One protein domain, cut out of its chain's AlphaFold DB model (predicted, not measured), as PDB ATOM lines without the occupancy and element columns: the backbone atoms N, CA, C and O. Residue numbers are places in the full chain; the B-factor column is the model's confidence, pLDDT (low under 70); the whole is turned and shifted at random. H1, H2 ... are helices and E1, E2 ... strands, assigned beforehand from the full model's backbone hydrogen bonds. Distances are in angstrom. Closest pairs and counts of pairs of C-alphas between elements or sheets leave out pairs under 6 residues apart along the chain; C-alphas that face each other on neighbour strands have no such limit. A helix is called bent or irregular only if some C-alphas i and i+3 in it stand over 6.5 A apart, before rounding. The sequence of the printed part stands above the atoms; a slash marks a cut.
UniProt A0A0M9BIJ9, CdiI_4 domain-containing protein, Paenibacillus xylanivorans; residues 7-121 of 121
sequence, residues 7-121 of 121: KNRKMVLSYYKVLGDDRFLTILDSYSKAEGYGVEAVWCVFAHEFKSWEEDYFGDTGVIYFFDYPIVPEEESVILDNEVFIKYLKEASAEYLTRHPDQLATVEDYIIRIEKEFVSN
ATOM      1  N   LYS A   7      78.791 -33.723 318.773       95.38
ATOM      2  CA  LYS A   7      78.548 -34.028 320.192       95.38
ATOM      3  C   LYS A   7      77.257 -34.838 320.328       95.38
ATOM      4  O   LYS A   7      77.297 -35.938 320.877       95.38
ATOM      5  N   ASN A   8      76.157 -34.331 319.773       96.94
ATOM      6  CA  ASN A   8      74.846 -34.980 319.823       96.94
ATOM      7  C   ASN A   8      74.894 -36.379 319.207       96.94
ATOM      8  O   ASN A   8      74.466 -37.345 319.839       96.94
ATOM      9  N   ARG A   9      75.503 -36.506 318.020       97.88
ATOM     10  CA  ARG A   9      75.717 -37.795 317.356       97.88
ATOM     11  C   ARG A   9      76.438 -38.783 318.268       97.88
ATOM     12  O   ARG A   9      75.961 -39.896 318.460       97.88
ATOM     13  N   LYS A  10      77.573 -38.394 318.860       96.88
ATOM     14  CA  LYS A  10      78.344 -39.281 319.751       96.88
ATOM     15  C   LYS A  10      77.545 -39.729 320.966       96.88
ATOM     16  O   LYS A  10      77.610 -40.904 321.314       96.88
ATOM     17  N   MET A  11      76.810 -38.816 321.593       96.81
ATOM     18  CA  MET A  11      75.995 -39.134 322.763       96.81
ATOM     19  C   MET A  11      74.878 -40.113 322.406       96.81
ATOM     20  O   MET A  11      74.759 -41.164 323.032       96.81
ATOM     21  N   VAL A  12      74.140 -39.857 321.331       97.75
ATOM     22  CA  VAL A  12      73.065 -40.745 320.867       97.75
ATOM     23  C   VAL A  12      73.609 -42.117 320.453       97.75
ATOM     24  O   VAL A  12      73.041 -43.141 320.810       97.75
ATOM     25  N   LEU A  13      74.760 -42.190 319.780       97.56
ATOM     26  CA  LEU A  13      75.390 -43.483 319.485       97.56
ATOM     27  C   LEU A  13      75.876 -44.200 320.756       97.56
ATOM     28  O   LEU A  13      75.844 -45.430 320.816       97.56
ATOM     29  N   SER A  14      76.310 -43.462 321.783       95.25
ATOM     30  CA  SER A  14      76.668 -44.051 323.078       95.25
ATOM     31  C   SER A  14      75.456 -44.603 323.831       95.25
ATOM     32  O   SER A  14      75.587 -45.653 324.450       95.25
ATOM     33  N   TYR A  15      74.276 -43.988 323.700       97.44
ATOM     34  CA  TYR A  15      73.020 -44.502 324.260       97.44
ATOM     35  C   TYR A  15      72.748 -45.947 323.802       97.44
ATOM     36  O   TYR A  15      72.589 -46.840 324.636       97.44
ATOM     37  N   TYR A  16      72.818 -46.223 322.493       97.31
ATOM     38  CA  TYR A  16      72.623 -47.585 321.975       97.31
ATOM     39  C   TYR A  16      73.712 -48.557 322.457       97.31
ATOM     40  O   TYR A  16      73.430 -49.723 322.727       97.31
ATOM     41  N   LYS A  17      74.954 -48.079 322.620       94.44
ATOM     42  CA  LYS A  17      76.073 -48.888 323.136       94.44
ATOM     43  C   LYS A  17      75.901 -49.257 324.606       94.44
ATOM     44  O   LYS A  17      76.205 -50.387 324.971       94.44
ATOM     45  N   VAL A  18      75.425 -48.325 325.431       94.81
ATOM     46  CA  VAL A  18      75.166 -48.549 326.861       94.81
ATOM     47  C   VAL A  18      74.028 -49.549 327.051       94.81
ATOM     48  O   VAL A  18      74.126 -50.432 327.902       94.81
ATOM     49  N   LEU A  19      72.966 -49.451 326.246       94.69
ATOM     50  CA  LEU A  19      71.845 -50.390 326.314       94.69
ATOM     51  C   LEU A  19      72.205 -51.797 325.836       94.69
ATOM     52  O   LEU A  19      71.639 -52.767 326.347       94.69
ATOM     53  N   GLY A  20      73.166 -51.894 324.918       95.12
ATOM     54  CA  GLY A  20      73.707 -53.147 324.421       95.12
ATOM     55  C   GLY A  20      72.846 -53.800 323.341       95.12
ATOM     56  O   GLY A  20      71.646 -53.552 323.204       95.12
ATOM     57  N   ASP A  21      73.492 -54.677 322.575       96.50
ATOM     58  CA  ASP A  21      72.901 -55.325 321.403       96.50
ATOM     59  C   ASP A  21      71.657 -56.174 321.751       96.50
ATOM     60  O   ASP A  21      70.706 -56.211 320.971       96.50
ATOM     61  N   ASP A  22      71.612 -56.785 322.942       96.62
ATOM     62  CA  ASP A  22      70.490 -57.623 323.405       96.62
ATOM     63  C   ASP A  22      69.159 -56.860 323.504       96.62
ATOM     64  O   ASP A  22      68.086 -57.464 323.506       96.62
ATOM     65  N   ARG A  23      69.211 -55.525 323.595       97.19
ATOM     66  CA  ARG A  23      68.024 -54.663 323.679       97.19
ATOM     67  C   ARG A  23      67.714 -53.945 322.377       97.19
ATOM     68  O   ARG A  23      66.670 -53.307 322.298       97.19
ATOM     69  N   PHE A  24      68.565 -54.048 321.358       98.19
ATOM     70  CA  PHE A  24      68.443 -53.221 320.161       98.19
ATOM     71  C   PHE A  24      67.096 -53.407 319.450       98.19
ATOM     72  O   PHE A  24      66.397 -52.431 319.199       98.19
ATOM     73  N   LEU A  25      66.666 -54.652 319.218       98.50
ATOM     74  CA  LEU A  25      65.353 -54.915 318.616       98.50
ATOM     75  C   LEU A  25      64.183 -54.469 319.505       98.50
ATOM     76  O   LEU A  25      63.153 -54.053 318.983       98.50
ATOM     77  N   THR A  26      64.334 -54.522 320.829       98.44
ATOM     78  CA  THR A  26      63.323 -54.014 321.769       98.44
ATOM     79  C   THR A  26      63.190 -52.497 321.663       98.44
ATOM     80  O   THR A  26      62.077 -51.987 321.637       98.44
ATOM     81  N   ILE A  27      64.313 -51.780 321.540       98.50
ATOM     82  CA  ILE A  27      64.326 -50.329 321.316       98.50
ATOM     83  C   ILE A  27      63.589 -49.994 320.014       98.50
ATOM     84  O   ILE A  27      62.725 -49.122 319.998       98.50
ATOM     85  N   LEU A  28      63.893 -50.716 318.929       98.62
ATOM     86  CA  LEU A  28      63.223 -50.523 317.642       98.62
ATOM     87  C   LEU A  28      61.714 -50.792 317.720       98.62
ATOM     88  O   LEU A  28      60.927 -50.050 317.132       98.62
ATOM     89  N   ASP A  29      61.299 -51.825 318.454       98.50
ATOM     90  CA  ASP A  29      59.884 -52.124 318.668       98.50
ATOM     91  C   ASP A  29      59.166 -50.997 319.429       98.50
ATOM     92  O   ASP A  29      58.107 -50.560 318.973       98.50
ATOM     93  N   SER A  30      59.759 -50.466 320.507       98.38
ATOM     94  CA  SER A  30      59.242 -49.289 321.229       98.38
ATOM     95  C   SER A  30      59.120 -48.071 320.314       98.38
ATOM     96  O   SER A  30      58.042 -47.492 320.187       98.38
ATOM     97  N   TYR A  31      60.173 -47.744 319.562       98.25
ATOM     98  CA  TYR A  31      60.142 -46.611 318.635       98.25
ATOM     99  C   TYR A  31      59.087 -46.790 317.541       98.25
ATOM    100  O   TYR A  31      58.450 -45.824 317.133       98.25
ATOM    101  N   SER A  32      58.839 -48.025 317.089       97.38
ATOM    102  CA  SER A  32      57.799 -48.315 316.091       97.38
ATOM    103  C   SER A  32      56.367 -48.115 316.602       97.38
ATOM    104  O   SER A  32      55.425 -48.182 315.811       97.38
ATOM    105  N   LYS A  33      56.208 -47.906 317.913       96.50
ATOM    106  CA  LYS A  33      54.956 -47.582 318.610       96.50
ATOM    107  C   LYS A  33      54.933 -46.133 319.100       96.50
ATOM    108  O   LYS A  33      54.029 -45.766 319.840       96.50
ATOM    109  N   ALA A  34      55.922 -45.342 318.688       95.81
ATOM    110  CA  ALA A  34      56.176 -43.996 319.173       95.81
ATOM    111  C   ALA A  34      56.446 -43.922 320.690       95.81
ATOM    112  O   ALA A  34      56.177 -42.914 321.322       95.81
ATOM    113  N   GLU A  35      57.010 -44.966 321.293       97.31
ATOM    114  CA  GLU A  35      57.331 -44.986 322.723       97.31
ATOM    115  C   GLU A  35      58.837 -44.819 322.930       97.31
ATOM    116  O   GLU A  35      59.639 -45.486 322.266       97.31
ATOM    117  N   GLY A  36      59.231 -43.954 323.868       97.31
ATOM    118  CA  GLY A  36      60.604 -43.871 324.345       97.31
ATOM    119  C   GLY A  36      61.108 -45.189 324.950       97.31
ATOM    120  O   GLY A  36      60.346 -46.108 325.259       97.31
ATOM    121  N   TYR A  37      62.422 -45.302 325.131       98.25
ATOM    122  CA  TYR A  37      63.036 -46.464 325.772       98.25
ATOM    123  C   TYR A  37      64.178 -46.030 326.686       98.25
ATOM    124  O   TYR A  37      64.793 -44.990 326.476       98.25
ATOM    125  N   GLY A  38      64.489 -46.830 327.702       95.50
ATOM    126  CA  GLY A  38      65.646 -46.582 328.547       95.50
ATOM    127  C   GLY A  38      65.814 -47.571 329.683       95.50
ATOM    128  O   GLY A  38      64.938 -48.393 329.960       95.50
ATOM    129  N   VAL A  39      66.962 -47.476 330.346       91.69
ATOM    130  CA  VAL A  39      67.256 -48.153 331.609       91.69
ATOM    131  C   VAL A  39      68.041 -47.214 332.511       91.69
ATOM    132  O   VAL A  39      69.035 -46.634 332.081       91.69
ATOM    133  N   GLU A  40      67.628 -47.131 333.775       88.25
ATOM    134  CA  GLU A  40      68.331 -46.382 334.824       88.25
ATOM    135  C   GLU A  40      68.818 -45.003 334.337       88.25
ATOM    136  O   GLU A  40      68.004 -44.115 334.125       88.25
ATOM    137  N   ALA A  41      70.131 -44.854 334.131       92.38
ATOM    138  CA  ALA A  41      70.817 -43.604 333.831       92.38
ATOM    139  C   ALA A  41      70.799 -43.181 332.348       92.38
ATOM    140  O   ALA A  41      71.453 -42.204 331.995       92.38
ATOM    141  N   VAL A  42      70.125 -43.920 331.459       96.19
ATOM    142  CA  VAL A  42      69.941 -43.521 330.053       96.19
ATOM    143  C   VAL A  42      68.547 -43.853 329.550       96.19
ATOM    144  O   VAL A  42      68.125 -45.009 329.567       96.19
ATOM    145  N   TRP A  43      67.844 -42.853 329.032       97.44
ATOM    146  CA  TRP A  43      66.536 -43.041 328.411       97.44
ATOM    147  C   TRP A  43      66.265 -41.969 327.363       97.44
ATOM    148  O   TRP A  43      66.939 -40.941 327.314       97.44
ATOM    149  N   CYS A  44      65.283 -42.208 326.504       98.00
ATOM    150  CA  CYS A  44      64.752 -41.196 325.608       98.00
ATOM    151  C   CYS A  44      63.236 -41.100 325.734       98.00
ATOM    152  O   CYS A  44      62.578 -42.066 326.117       98.00
ATOM    153  N   VAL A  45      62.700 -39.933 325.388       97.38
ATOM    154  CA  VAL A  45      61.266 -39.629 325.410       97.38
ATOM    155  C   VAL A  45      60.922 -38.843 324.149       97.38
ATOM    156  O   VAL A  45      61.638 -37.907 323.776       97.38
ATOM    157  N   PHE A  46      59.848 -39.221 323.463       97.62
ATOM    158  CA  PHE A  46      59.338 -38.477 322.319       97.62
ATOM    159  C   PHE A  46      58.499 -37.281 322.769       97.62
ATOM    160  O   PHE A  46      57.811 -37.314 323.784       97.62
ATOM    161  N   ALA A  47      58.515 -36.216 321.973       96.25
ATOM    162  CA  ALA A  47      57.850 -34.953 322.294       96.25
ATOM    163  C   ALA A  47      56.365 -35.098 322.680       96.25
ATOM    164  O   ALA A  47      55.905 -34.466 323.626       96.25
ATOM    165  N   HIS A  48      55.621 -35.960 321.983       94.31
ATOM    166  CA  HIS A  48      54.186 -36.161 322.219       94.31
ATOM    167  C   HIS A  48      53.867 -36.864 323.549       94.31
ATOM    168  O   HIS A  48      52.711 -36.863 323.986       94.31
ATOM    169  N   GLU A  49      54.867 -37.489 324.175       95.25
ATOM    170  CA  GLU A  49      54.726 -38.082 325.501       95.25
ATOM    171  C   GLU A  49      54.626 -36.982 326.569       95.25
ATOM    172  O   GLU A  49      53.970 -37.191 327.590       95.25
ATOM    173  N   PHE A  50      55.164 -35.788 326.288       93.75
ATOM    174  CA  PHE A  50      55.031 -34.625 327.152       93.75
ATOM    175  C   PHE A  50      53.728 -33.855 326.921       93.75
ATOM    176  O   PHE A  50      53.156 -33.779 325.829       93.75
ATOM    177  N   LYS A  51      53.259 -33.206 327.981       92.75
ATOM    178  CA  LYS A  51      52.245 -32.155 327.928       92.75
ATOM    179  C   LYS A  51      52.928 -30.799 327.904       92.75
ATOM    180  O   LYS A  51      53.925 -30.588 328.576       92.75
ATOM    181  N   SER A  52      52.328 -29.830 327.217       92.25
ATOM    182  CA  SER A  52      52.900 -28.483 327.052       92.25
ATOM    183  C   SER A  52      53.104 -27.695 328.357       92.25
ATOM    184  O   SER A  52      53.629 -26.587 328.326       92.25
ATOM    185  N   TRP A  53      52.600 -28.202 329.485       92.06
ATOM    186  CA  TRP A  53      52.765 -27.617 330.819       92.06
ATOM    187  C   TRP A  53      53.795 -28.357 331.680       92.06
ATOM    188  O   TRP A  53      54.010 -27.956 332.823       92.06
ATOM    189  N   GLU A  54      54.372 -29.451 331.189       93.31
ATOM    190  CA  GLU A  54      55.435 -30.173 331.885       93.31
ATOM    191  C   GLU A  54      56.754 -29.414 331.746       93.31
ATOM    192  O   GLU A  54      57.009 -28.768 330.730       93.31
ATOM    193  N   GLU A  55      57.576 -29.452 332.795       88.44
ATOM    194  CA  GLU A  55      58.835 -28.698 332.872       88.44
ATOM    195  C   GLU A  55      59.825 -29.120 331.780       88.44
ATOM    196  O   GLU A  55      60.487 -28.271 331.185       88.44
ATOM    197  N   ASP A  56      59.836 -30.412 331.454       88.31
ATOM    198  CA  ASP A  56      60.711 -31.011 330.445       88.31
ATOM    199  C   ASP A  56      60.159 -30.900 329.012       88.31
ATOM    200  O   ASP A  56      60.743 -31.438 328.067       88.31
ATOM    201  N   TYR A  57      59.033 -30.202 328.816       93.12
ATOM    202  CA  TYR A  57      58.463 -29.992 327.491       93.12
ATOM    203  C   TYR A  57      59.426 -29.201 326.595       93.12
ATOM    204  O   TYR A  57      59.736 -28.034 326.846       93.12
ATOM    205  N   PHE A  58      59.856 -29.824 325.498       93.69
ATOM    206  CA  PHE A  58      60.857 -29.261 324.585       93.69
ATOM    207  C   PHE A  58      60.310 -28.918 323.188       93.69
ATOM    208  O   PHE A  58      61.060 -28.446 322.329       93.69
ATOM    209  N   GLY A  59      59.010 -29.121 322.956       93.12
ATOM    210  CA  GLY A  59      58.335 -28.874 321.681       93.12
ATOM    211  C   GLY A  59      57.323 -29.965 321.337       93.12
ATOM    212  O   GLY A  59      57.190 -30.941 322.063       93.12
ATOM    213  N   ASP A  60      56.616 -29.797 320.217       93.56
ATOM    214  CA  ASP A  60      55.562 -30.724 319.772       93.56
ATOM    215  C   ASP A  60      56.105 -31.938 318.991       93.56
ATOM    216  O   ASP A  60      55.395 -32.915 318.758       93.56
ATOM    217  N   THR A  61      57.364 -31.877 318.550       94.62
ATOM    218  CA  THR A  61      58.011 -32.898 317.710       94.62
ATOM    219  C   THR A  61      59.445 -33.141 318.150       94.62
ATOM    220  O   THR A  61      60.076 -32.251 318.719       94.62
ATOM    221  N   GLY A  62      59.996 -34.296 317.782       96.12
ATOM    222  CA  GLY A  62      61.363 -34.670 318.107       96.12
ATOM    223  C   GLY A  62      61.442 -35.638 319.276       96.12
ATOM    224  O   GLY A  62      60.447 -36.190 319.753       96.12
ATOM    225  N   VAL A  63      62.671 -35.838 319.726       97.94
ATOM    226  CA  VAL A  63      63.026 -36.751 320.808       97.94
ATOM    227  C   VAL A  63      64.090 -36.098 321.675       97.94
ATOM    228  O   VAL A  63      64.988 -35.422 321.168       97.94
ATOM    229  N   ILE A  64      63.999 -36.322 322.978       97.81
ATOM    230  CA  ILE A  64      65.039 -35.968 323.935       97.81
ATOM    231  C   ILE A  64      65.670 -37.247 324.477       97.81
ATOM    232  O   ILE A  64      64.972 -38.200 324.812       97.81
ATOM    233  N   TYR A  65      66.997 -37.276 324.531       97.94
ATOM    234  CA  TYR A  65      67.780 -38.310 325.198       97.94
ATOM    235  C   TYR A  65      68.346 -37.738 326.489       97.94
ATOM    236  O   TYR A  65      68.908 -36.646 326.460       97.94
ATOM    237  N   PHE A  66      68.247 -38.488 327.577       97.19
ATOM    238  CA  PHE A  66      68.780 -38.151 328.889       97.19
ATOM    239  C   PHE A  66      69.925 -39.091 329.250       97.19
ATOM    240  O   PHE A  66      69.894 -40.288 328.939       97.19
ATOM    241  N   PHE A  67      70.940 -38.526 329.893       97.19
ATOM    242  CA  PHE A  67      72.132 -39.220 330.344       97.19
ATOM    243  C   PHE A  67      72.460 -38.740 331.755       97.19
ATOM    244  O   PHE A  67      72.762 -37.565 331.951       97.19
ATOM    245  N   ASP A  68      72.475 -39.673 332.699       95.62
ATOM    246  CA  ASP A  68      72.775 -39.423 334.105       95.62
ATOM    247  C   ASP A  68      74.063 -40.135 334.535       95.62
ATOM    248  O   ASP A  68      74.671 -40.936 333.812       95.62
ATOM    249  N   TYR A  69      74.480 -39.879 335.774       90.69
ATOM    250  CA  TYR A  69      75.530 -40.652 336.427       90.69
ATOM    251  C   TYR A  69      75.148 -42.147 336.508       90.69
ATOM    252  O   TYR A  69      74.028 -42.467 336.906       90.69
ATOM    253  N   PRO A  70      76.054 -43.099 336.207       91.31
ATOM    254  CA  PRO A  70      77.489 -42.932 335.961       91.31
ATOM    255  C   PRO A  70      77.874 -42.806 334.477       91.31
ATOM    256  O   PRO A  70      79.061 -42.888 334.160       91.31
ATOM    257  N   ILE A  71      76.907 -42.667 333.565       91.62
ATOM    258  CA  ILE A  71      77.165 -42.602 332.119       91.62
ATOM    259  C   ILE A  71      77.865 -41.294 331.755       91.62
ATOM    260  O   ILE A  71      78.811 -41.292 330.966       91.62
ATOM    261  N   VAL A  72      77.448 -40.204 332.393       90.69
ATOM    262  CA  VAL A  72      78.074 -38.883 332.311       90.69
ATOM    263  C   VAL A  72      78.339 -38.332 333.720       90.69
ATOM    264  O   VAL A  72      77.686 -38.746 334.679       90.69
ATOM    265  N   PRO A  73      79.343 -37.449 333.895       90.00
ATOM    266  CA  PRO A  73      79.672 -36.894 335.211       90.00
ATOM    267  C   PRO A  73      78.629 -35.894 335.730       90.00
ATOM    268  O   PRO A  73      78.490 -35.751 336.942       90.00
ATOM    269  N   GLU A  74      77.922 -35.217 334.828       92.44
ATOM    270  CA  GLU A  74      76.840 -34.269 335.099       92.44
ATOM    271  C   GLU A  74      75.660 -34.640 334.197       92.44
ATOM    272  O   GLU A  74      75.894 -35.122 333.090       92.44
ATOM    273  N   GLU A  75      74.426 -34.445 334.669       92.94
ATOM    274  CA  GLU A  75      73.213 -34.735 333.894       92.94
ATOM    275  C   GLU A  75      73.237 -33.957 332.572       92.94
ATOM    276  O   GLU A  75      73.401 -32.732 332.546       92.94
ATOM    277  N   GLU A  76      73.093 -34.671 331.458       95.62
ATOM    278  CA  GLU A  76      73.067 -34.081 330.125       95.62
ATOM    279  C   GLU A  76      71.844 -34.558 329.343       95.62
ATOM    280  O   GLU A  76      71.416 -35.709 329.453       95.62
ATOM    281  N   SER A  77      71.323 -33.685 328.481       95.62
ATOM    282  CA  SER A  77      70.272 -34.044 327.536       95.62
ATOM    283  C   SER A  77      70.595 -33.627 326.104       95.62
ATOM    284  O   SER A  77      71.302 -32.648 325.843       95.62
ATOM    285  N   VAL A  78      70.085 -34.406 325.154       97.38
ATOM    286  CA  VAL A  78      70.225 -34.170 323.716       97.38
ATOM    287  C   VAL A  78      68.844 -34.165 323.087       97.38
ATOM    288  O   VAL A  78      68.196 -35.205 323.004       97.38
ATOM    289  N   ILE A  79      68.416 -32.999 322.615       97.50
ATOM    290  CA  ILE A  79      67.185 -32.839 321.841       97.50
ATOM    291  C   ILE A  79      67.527 -32.974 320.361       97.50
ATOM    292  O   ILE A  79      68.479 -32.347 319.893       97.50
ATOM    293  N   LEU A  80      66.737 -33.755 319.628       97.94
ATOM    294  CA  LEU A  80      66.814 -33.907 318.179       97.94
ATOM    295  C   LEU A  80      65.441 -33.664 317.553       97.94
ATOM    296  O   LEU A  80      64.416 -34.016 318.140       97.94
ATOM    297  N   ASP A  81      65.426 -33.134 316.333       97.12
ATOM    298  CA  ASP A  81      64.248 -33.255 315.478       97.12
ATOM    299  C   ASP A  81      64.114 -34.685 314.911       97.12
ATOM    300  O   ASP A  81      65.000 -35.535 315.061       97.12
ATOM    301  N   ASN A  82      62.981 -34.956 314.261       96.56
ATOM    302  CA  ASN A  82      62.673 -36.279 313.725       96.56
ATOM    303  C   ASN A  82      63.655 -36.708 312.620       96.56
ATOM    304  O   ASN A  82      64.028 -37.877 312.559       96.56
ATOM    305  N   GLU A  83      64.107 -35.789 311.763       96.38
ATOM    306  CA  GLU A  83      65.019 -36.121 310.661       96.38
ATOM    307  C   GLU A  83      66.395 -36.549 311.191       96.38
ATOM    308  O   GLU A  83      66.946 -37.573 310.769       96.38
ATOM    309  N   VAL A  84      66.934 -35.810 312.162       98.00
ATOM    310  CA  VAL A  84      68.224 -36.107 312.793       98.00
ATOM    311  C   VAL A  84      68.133 -37.360 313.664       98.00
ATOM    312  O   VAL A  84      69.052 -38.183 313.647       98.00
ATOM    313  N   PHE A  85      67.014 -37.571 314.363       98.06
ATOM    314  CA  PHE A  85      66.744 -38.825 315.067       98.06
ATOM    315  C   PHE A  85      66.828 -40.034 314.128       98.06
ATOM    316  O   PHE A  85      67.600 -40.958 314.392       98.06
ATOM    317  N   ILE A  86      66.097 -40.011 313.008       98.19
ATOM    318  CA  ILE A  86      66.115 -41.098 312.020       98.19
ATOM    319  C   ILE A  86      67.520 -41.296 311.448       98.19
ATOM    320  O   ILE A  86      67.977 -42.433 311.303       98.19
ATOM    321  N   LYS A  87      68.236 -40.206 311.149       98.12
ATOM    322  CA  LYS A  87      69.621 -40.259 310.667       98.12
ATOM    323  C   LYS A  87      70.523 -41.022 311.643       98.12
ATOM    324  O   LYS A  87      71.224 -41.943 311.224       98.12
ATOM    325  N   TYR A  88      70.503 -40.672 312.928       98.56
ATOM    326  CA  TYR A  88      71.348 -41.327 313.933       98.56
ATOM    327  C   TYR A  88      70.881 -42.749 314.258       98.56
ATOM    328  O   TYR A  88      71.716 -43.627 314.475       98.56
ATOM    329  N   LEU A  89      69.574 -43.019 314.214       98.56
ATOM    330  CA  LEU A  89      69.028 -44.366 314.370       98.56
ATOM    331  C   LEU A  89      69.508 -45.308 313.256       98.56
ATOM    332  O   LEU A  89      69.919 -46.437 313.531       98.56
ATOM    333  N   LYS A  90      69.505 -44.849 311.999       98.56
ATOM    334  CA  LYS A  90      70.052 -45.608 310.862       98.56
ATOM    335  C   LYS A  90      71.537 -45.893 311.025       98.56
ATOM    336  O   LYS A  90      71.993 -46.982 310.686       98.56
ATOM    337  N   GLU A  91      72.289 -44.940 311.560       98.56
ATOM    338  CA  GLU A  91      73.708 -45.132 311.826       98.56
ATOM    339  C   GLU A  91      73.952 -46.184 312.919       98.56
ATOM    340  O   GLU A  91      74.744 -47.107 312.718       98.56
ATOM    341  N   ALA A  92      73.224 -46.103 314.037       98.44
ATOM    342  CA  ALA A  92      73.277 -47.115 315.090       98.44
ATOM    343  C   ALA A  92      72.869 -48.504 314.568       98.44
ATOM    344  O   ALA A  92      73.509 -49.502 314.890       98.44
ATOM    345  N   SER A  93      71.855 -48.555 313.702       98.50
ATOM    346  CA  SER A  93      71.389 -49.783 313.048       98.50
ATOM    347  C   SER A  93      72.447 -50.383 312.129       98.50
ATOM    348  O   SER A  93      72.676 -51.588 312.162       98.50
ATOM    349  N   ALA A  94      73.140 -49.555 311.345       98.44
ATOM    350  CA  ALA A  94      74.246 -50.013 310.515       98.44
ATOM    351  C   ALA A  94      75.379 -50.599 311.373       98.44
ATOM    352  O   ALA A  94      75.897 -51.661 311.038       98.44
ATOM    353  N   GLU A  95      75.730 -49.954 312.496       98.12
ATOM    354  CA  GLU A  95      76.738 -50.478 313.429       98.12
ATOM    355  C   GLU A  95      76.299 -51.826 314.026       98.12
ATOM    356  O   GLU A  95      77.070 -52.788 314.006       98.12
ATOM    357  N   TYR A  96      75.054 -51.922 314.495       98.50
ATOM    358  CA  TYR A  96      74.463 -53.144 315.036       98.50
ATOM    359  C   TYR A  96      74.514 -54.311 314.036       98.50
ATOM    360  O   TYR A  96      74.990 -55.402 314.352       98.50
ATOM    361  N   LEU A  97      74.110 -54.065 312.790       98.56
ATOM    362  CA  LEU A  97      74.055 -55.076 311.733       98.56
ATOM    363  C   LEU A  97      75.431 -55.592 311.297       98.56
ATOM    364  O   LEU A  97      75.516 -56.688 310.747       98.56
ATOM    365  N   THR A  98      76.524 -54.871 311.584       98.19
ATOM    366  CA  THR A  98      77.875 -55.433 311.394       98.19
ATOM    367  C   THR A  98      78.142 -56.635 312.303       98.19
ATOM    368  O   THR A  98      78.945 -57.500 311.952       98.19
ATOM    369  N   ARG A  99      77.468 -56.695 313.460       97.75
ATOM    370  CA  ARG A  99      77.583 -57.760 314.465       97.75
ATOM    371  C   ARG A  99      76.451 -58.788 314.361       97.75
ATOM    372  O   ARG A  99      76.685 -59.946 314.691       97.75
ATOM    373  N   HIS A 100      75.284 -58.389 313.842       97.94
ATOM    374  CA  HIS A 100      74.070 -59.219 313.709       97.94
ATOM    375  C   HIS A 100      73.515 -59.223 312.271       97.94
ATOM    376  O   HIS A 100      72.391 -58.774 312.031       97.94
ATOM    377  N   PRO A 101      74.291 -59.678 311.271       97.94
ATOM    378  CA  PRO A 101      73.900 -59.576 309.862       97.94
ATOM    379  C   PRO A 101      72.655 -60.405 309.501       97.94
ATOM    380  O   PRO A 101      71.972 -60.098 308.526       97.94
ATOM    381  N   ASP A 102      72.337 -61.443 310.275       98.25
ATOM    382  CA  ASP A 102      71.138 -62.275 310.127       98.25
ATOM    383  C   ASP A 102      69.835 -61.515 310.422       98.25
ATOM    384  O   ASP A 102      68.761 -61.936 309.993       98.25
ATOM    385  N   GLN A 103      69.927 -60.365 311.090       98.50
ATOM    386  CA  GLN A 103      68.778 -59.555 311.482       98.50
ATOM    387  C   GLN A 103      68.470 -58.398 310.521       98.50
ATOM    388  O   GLN A 103      67.567 -57.609 310.800       98.50
ATOM    389  N   LEU A 104      69.174 -58.303 309.384       98.38
ATOM    390  CA  LEU A 104      69.042 -57.214 308.406       98.38
ATOM    391  C   LEU A 104      67.586 -56.902 308.046       98.38
ATOM    392  O   LEU A 104      67.136 -55.778 308.246       98.38
ATOM    393  N   ALA A 105      66.839 -57.904 307.579       98.44
ATOM    394  CA  ALA A 105      65.454 -57.715 307.149       98.44
ATOM    395  C   ALA A 105      64.544 -57.221 308.288       98.44
ATOM    396  O   ALA A 105      63.661 -56.398 308.061       98.44
ATOM    397  N   THR A 106      64.770 -57.699 309.514       98.62
ATOM    398  CA  THR A 106      64.005 -57.285 310.696       98.62
ATOM    399  C   THR A 106      64.291 -55.829 311.054       98.62
ATOM    400  O   THR A 106      63.365 -55.060 311.298       98.62
ATOM    401  N   VAL A 107      65.567 -55.434 311.073       98.62
ATOM    402  CA  VAL A 107      65.966 -54.052 311.367       98.62
ATOM    403  C   VAL A 107      65.446 -53.101 310.288       98.62
ATOM    404  O   VAL A 107      64.885 -52.063 310.623       98.62
ATOM    405  N   GLU A 108      65.558 -53.461 309.007       98.38
ATOM    406  CA  GLU A 108      65.036 -52.647 307.901       98.38
ATOM    407  C   GLU A 108      63.515 -52.441 307.990       98.38
ATOM    408  O   GLU A 108      63.051 -51.313 307.810       98.38
ATOM    409  N   ASP A 109      62.742 -53.481 308.326       98.50
ATOM    410  CA  ASP A 109      61.290 -53.356 308.535       98.50
ATOM    411  C   ASP A 109      60.960 -52.365 309.661       98.50
ATOM    412  O   ASP A 109      60.123 -51.473 309.484       98.50
ATOM    413  N   TYR A 110      61.663 -52.456 310.794       98.62
ATOM    414  CA  TYR A 110      61.481 -51.509 311.890       98.62
ATOM    415  C   TYR A 110      61.818 -50.077 311.483       98.62
ATOM    416  O   TYR A 110      61.019 -49.180 311.749       98.62
ATOM    417  N   ILE A 111      62.948 -49.848 310.806       98.31
ATOM    418  CA  ILE A 111      63.326 -48.503 310.355       98.31
ATOM    419  C   ILE A 111      62.250 -47.914 309.444       98.31
ATOM    420  O   ILE A 111      61.827 -46.785 309.673       98.31
ATOM    421  N   ILE A 112      61.726 -48.686 308.488       97.81
ATOM    422  CA  ILE A 112      60.647 -48.226 307.600       97.81
ATOM    423  C   ILE A 112      59.397 -47.826 308.397       97.81
ATOM    424  O   ILE A 112      58.740 -46.837 308.068       97.81
ATOM    425  N   ARG A 113      59.032 -48.598 309.426       97.81
ATOM    426  CA  ARG A 113      57.868 -48.300 310.274       97.81
ATOM    427  C   ARG A 113      58.079 -47.032 311.099       97.81
ATOM    428  O   ARG A 113      57.188 -46.190 311.128       97.81
ATOM    429  N   ILE A 114      59.256 -46.873 311.697       98.00
ATOM    430  CA  ILE A 114      59.619 -45.695 312.495       98.00
ATOM    431  C   ILE A 114      59.664 -44.439 311.608       98.00
ATOM    432  O   ILE A 114      59.123 -43.400 311.968       98.00
ATOM    433  N   GLU A 115      60.230 -44.518 310.402       96.31
ATOM    434  CA  GLU A 115      60.248 -43.385 309.463       96.31
ATOM    435  C   GLU A 115      58.850 -42.921 309.052       96.31
ATOM    436  O   GLU A 115      58.598 -41.719 308.927       96.31
ATOM    437  N   LYS A 116      57.928 -43.865 308.842       95.19
ATOM    438  CA  LYS A 116      56.531 -43.538 308.538       95.19
ATOM    439  C   LYS A 116      55.861 -42.802 309.689       95.19
ATOM    440  O   LYS A 116      55.118 -41.864 309.426       95.19
ATOM    441  N   GLU A 117      56.150 -43.203 310.921       94.31
ATOM    442  CA  GLU A 117      55.588 -42.585 312.121       94.31
ATOM    443  C   GLU A 117      56.059 -41.132 312.296       94.31
ATOM    444  O   GLU A 117      55.255 -40.241 312.562       94.31
ATOM    445  N   PHE A 118      57.354 -40.866 312.084       92.00
ATOM    446  CA  PHE A 118      57.961 -39.585 312.473       92.00
ATOM    447  C   PHE A 118      58.242 -38.600 311.331       92.00
ATOM    448  O   PHE A 118      58.394 -37.409 311.595       92.00
ATOM    449  N   VAL A 119      58.342 -39.050 310.078       82.38
ATOM    450  CA  VAL A 119      58.750 -38.185 308.948       82.38
ATOM    451  C   VAL A 119      57.665 -38.060 307.876       82.38
ATOM    452  O   VAL A 119      57.654 -37.091 307.125       82.38
ATOM    453  N   SER A 120      56.735 -39.013 307.782       68.50
ATOM    454  CA  SER A 120      55.790 -39.092 306.653       68.50
ATOM    455  C   SER A 120      54.409 -38.457 306.901       68.50
ATOM    456  O   SER A 120      53.468 -38.817 306.192       68.50
ATOM    457  N   ASN A 121      54.281 -37.527 307.857       47.62
ATOM    458  CA  ASN A 121      53.025 -36.822 308.170       47.62
ATOM    459  C   ASN A 121      53.042 -35.352 307.738       47.62
ATOM    460  O   ASN A 121      54.008 -34.643 308.094       47.62
TER     461      ASN A 121
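AT A GLANCE: This is residues 7 to 121 of the 121 residues of the protein "CdiI_4 domain-containing protein" of Paenibacillus xylanivorans (UniProt A0A0M9BIJ9). A small antiparallel sheet of three strands has helix H1 across one face, and on from these lies an up-and-down bundle of H2, H3 and H4, in which H3 and H4 make a long helical hairpin. The loop of residues 47 to 62, between E1 and E2, reaches out at the other end of the domain. The printed part has 115 residues, with the order H1 H2 E1 E2 E3 H3 H4 along the chain and the sheet order E1 - E2 - E3; the class is mostly helix. The whole is compact, with a radius of gyration of the C-alphas of 13.8 A and spans of 43 by 36 by 22 A.

HOW THE PARTS SIT: E1, residues 42 to 46, E2, residues 63 to 67, and E3, residues 76 to 80, form a meander, each strand the antiparallel neighbour of the one before. In the hairpin of E1 and E2, N 66 and O 43 are within hydrogen-bond range at 2.8 A; in that of E2 and E3, so are N 65 and O 78 at 2.8 A. H1, residues 7 to 19, is on the sheet at a height of 9.3 A and runs across the strands, at 65 degrees to E1 on the local plane. H3, residues 82 to 99, is also on the sheet, and with H1 makes two layers, helices on one face of a sheet. H3 touches H1 with residues 88 to 92 alone, closest at the C-alphas of Ala 92 and Leu 13, 6.1 A, at a steep tilt of 48 degrees. H4, residues 101 to 118, touches H3 at a shallow tilt of 7 degrees, opposite ways; their closest C-alphas, Asn 82 and Phe 118, are 5.9 A apart. H2, residues 21 to 31, touches residues 107 to 114 of H4, closest at the C-alphas of Leu 28 and Tyr 110, 6.1 A. H4 is apart from E1, E2 and E3. Of the O i to N i+4 pairs, 8 of 9 are within hydrogen-bond range in H1, 5 of 7 in H2, 13 of 14 in H3 and 12 of 14 in H4.

IN THESE COORDINATES: H1 begins at C-alpha 7, (78.548, -34.028, 320.192), and is 18.7 A long; H2 is 15.7 A. E1, E2 and E3 are 14.1, 13.4 and 13.5 A. H3 is 26.2 A and H4 25.7 A, ending at C-alpha 118, (57.961, -39.585, 312.473). H2 and H4 are irregular: C-alphas 22 and 25 are 7.5 A apart, and C-alphas 102 and 105 are 7.9 A apart.

THE WHOLE: The C-alphas farthest apart, of Trp 53 and Asp 102, are 44.3 A apart. The printed part has no cut. The link from E1 to E2 is long, 16 residues. Mean pLDDT of the printed part is 95.4; residues 120 to 121 are under 70.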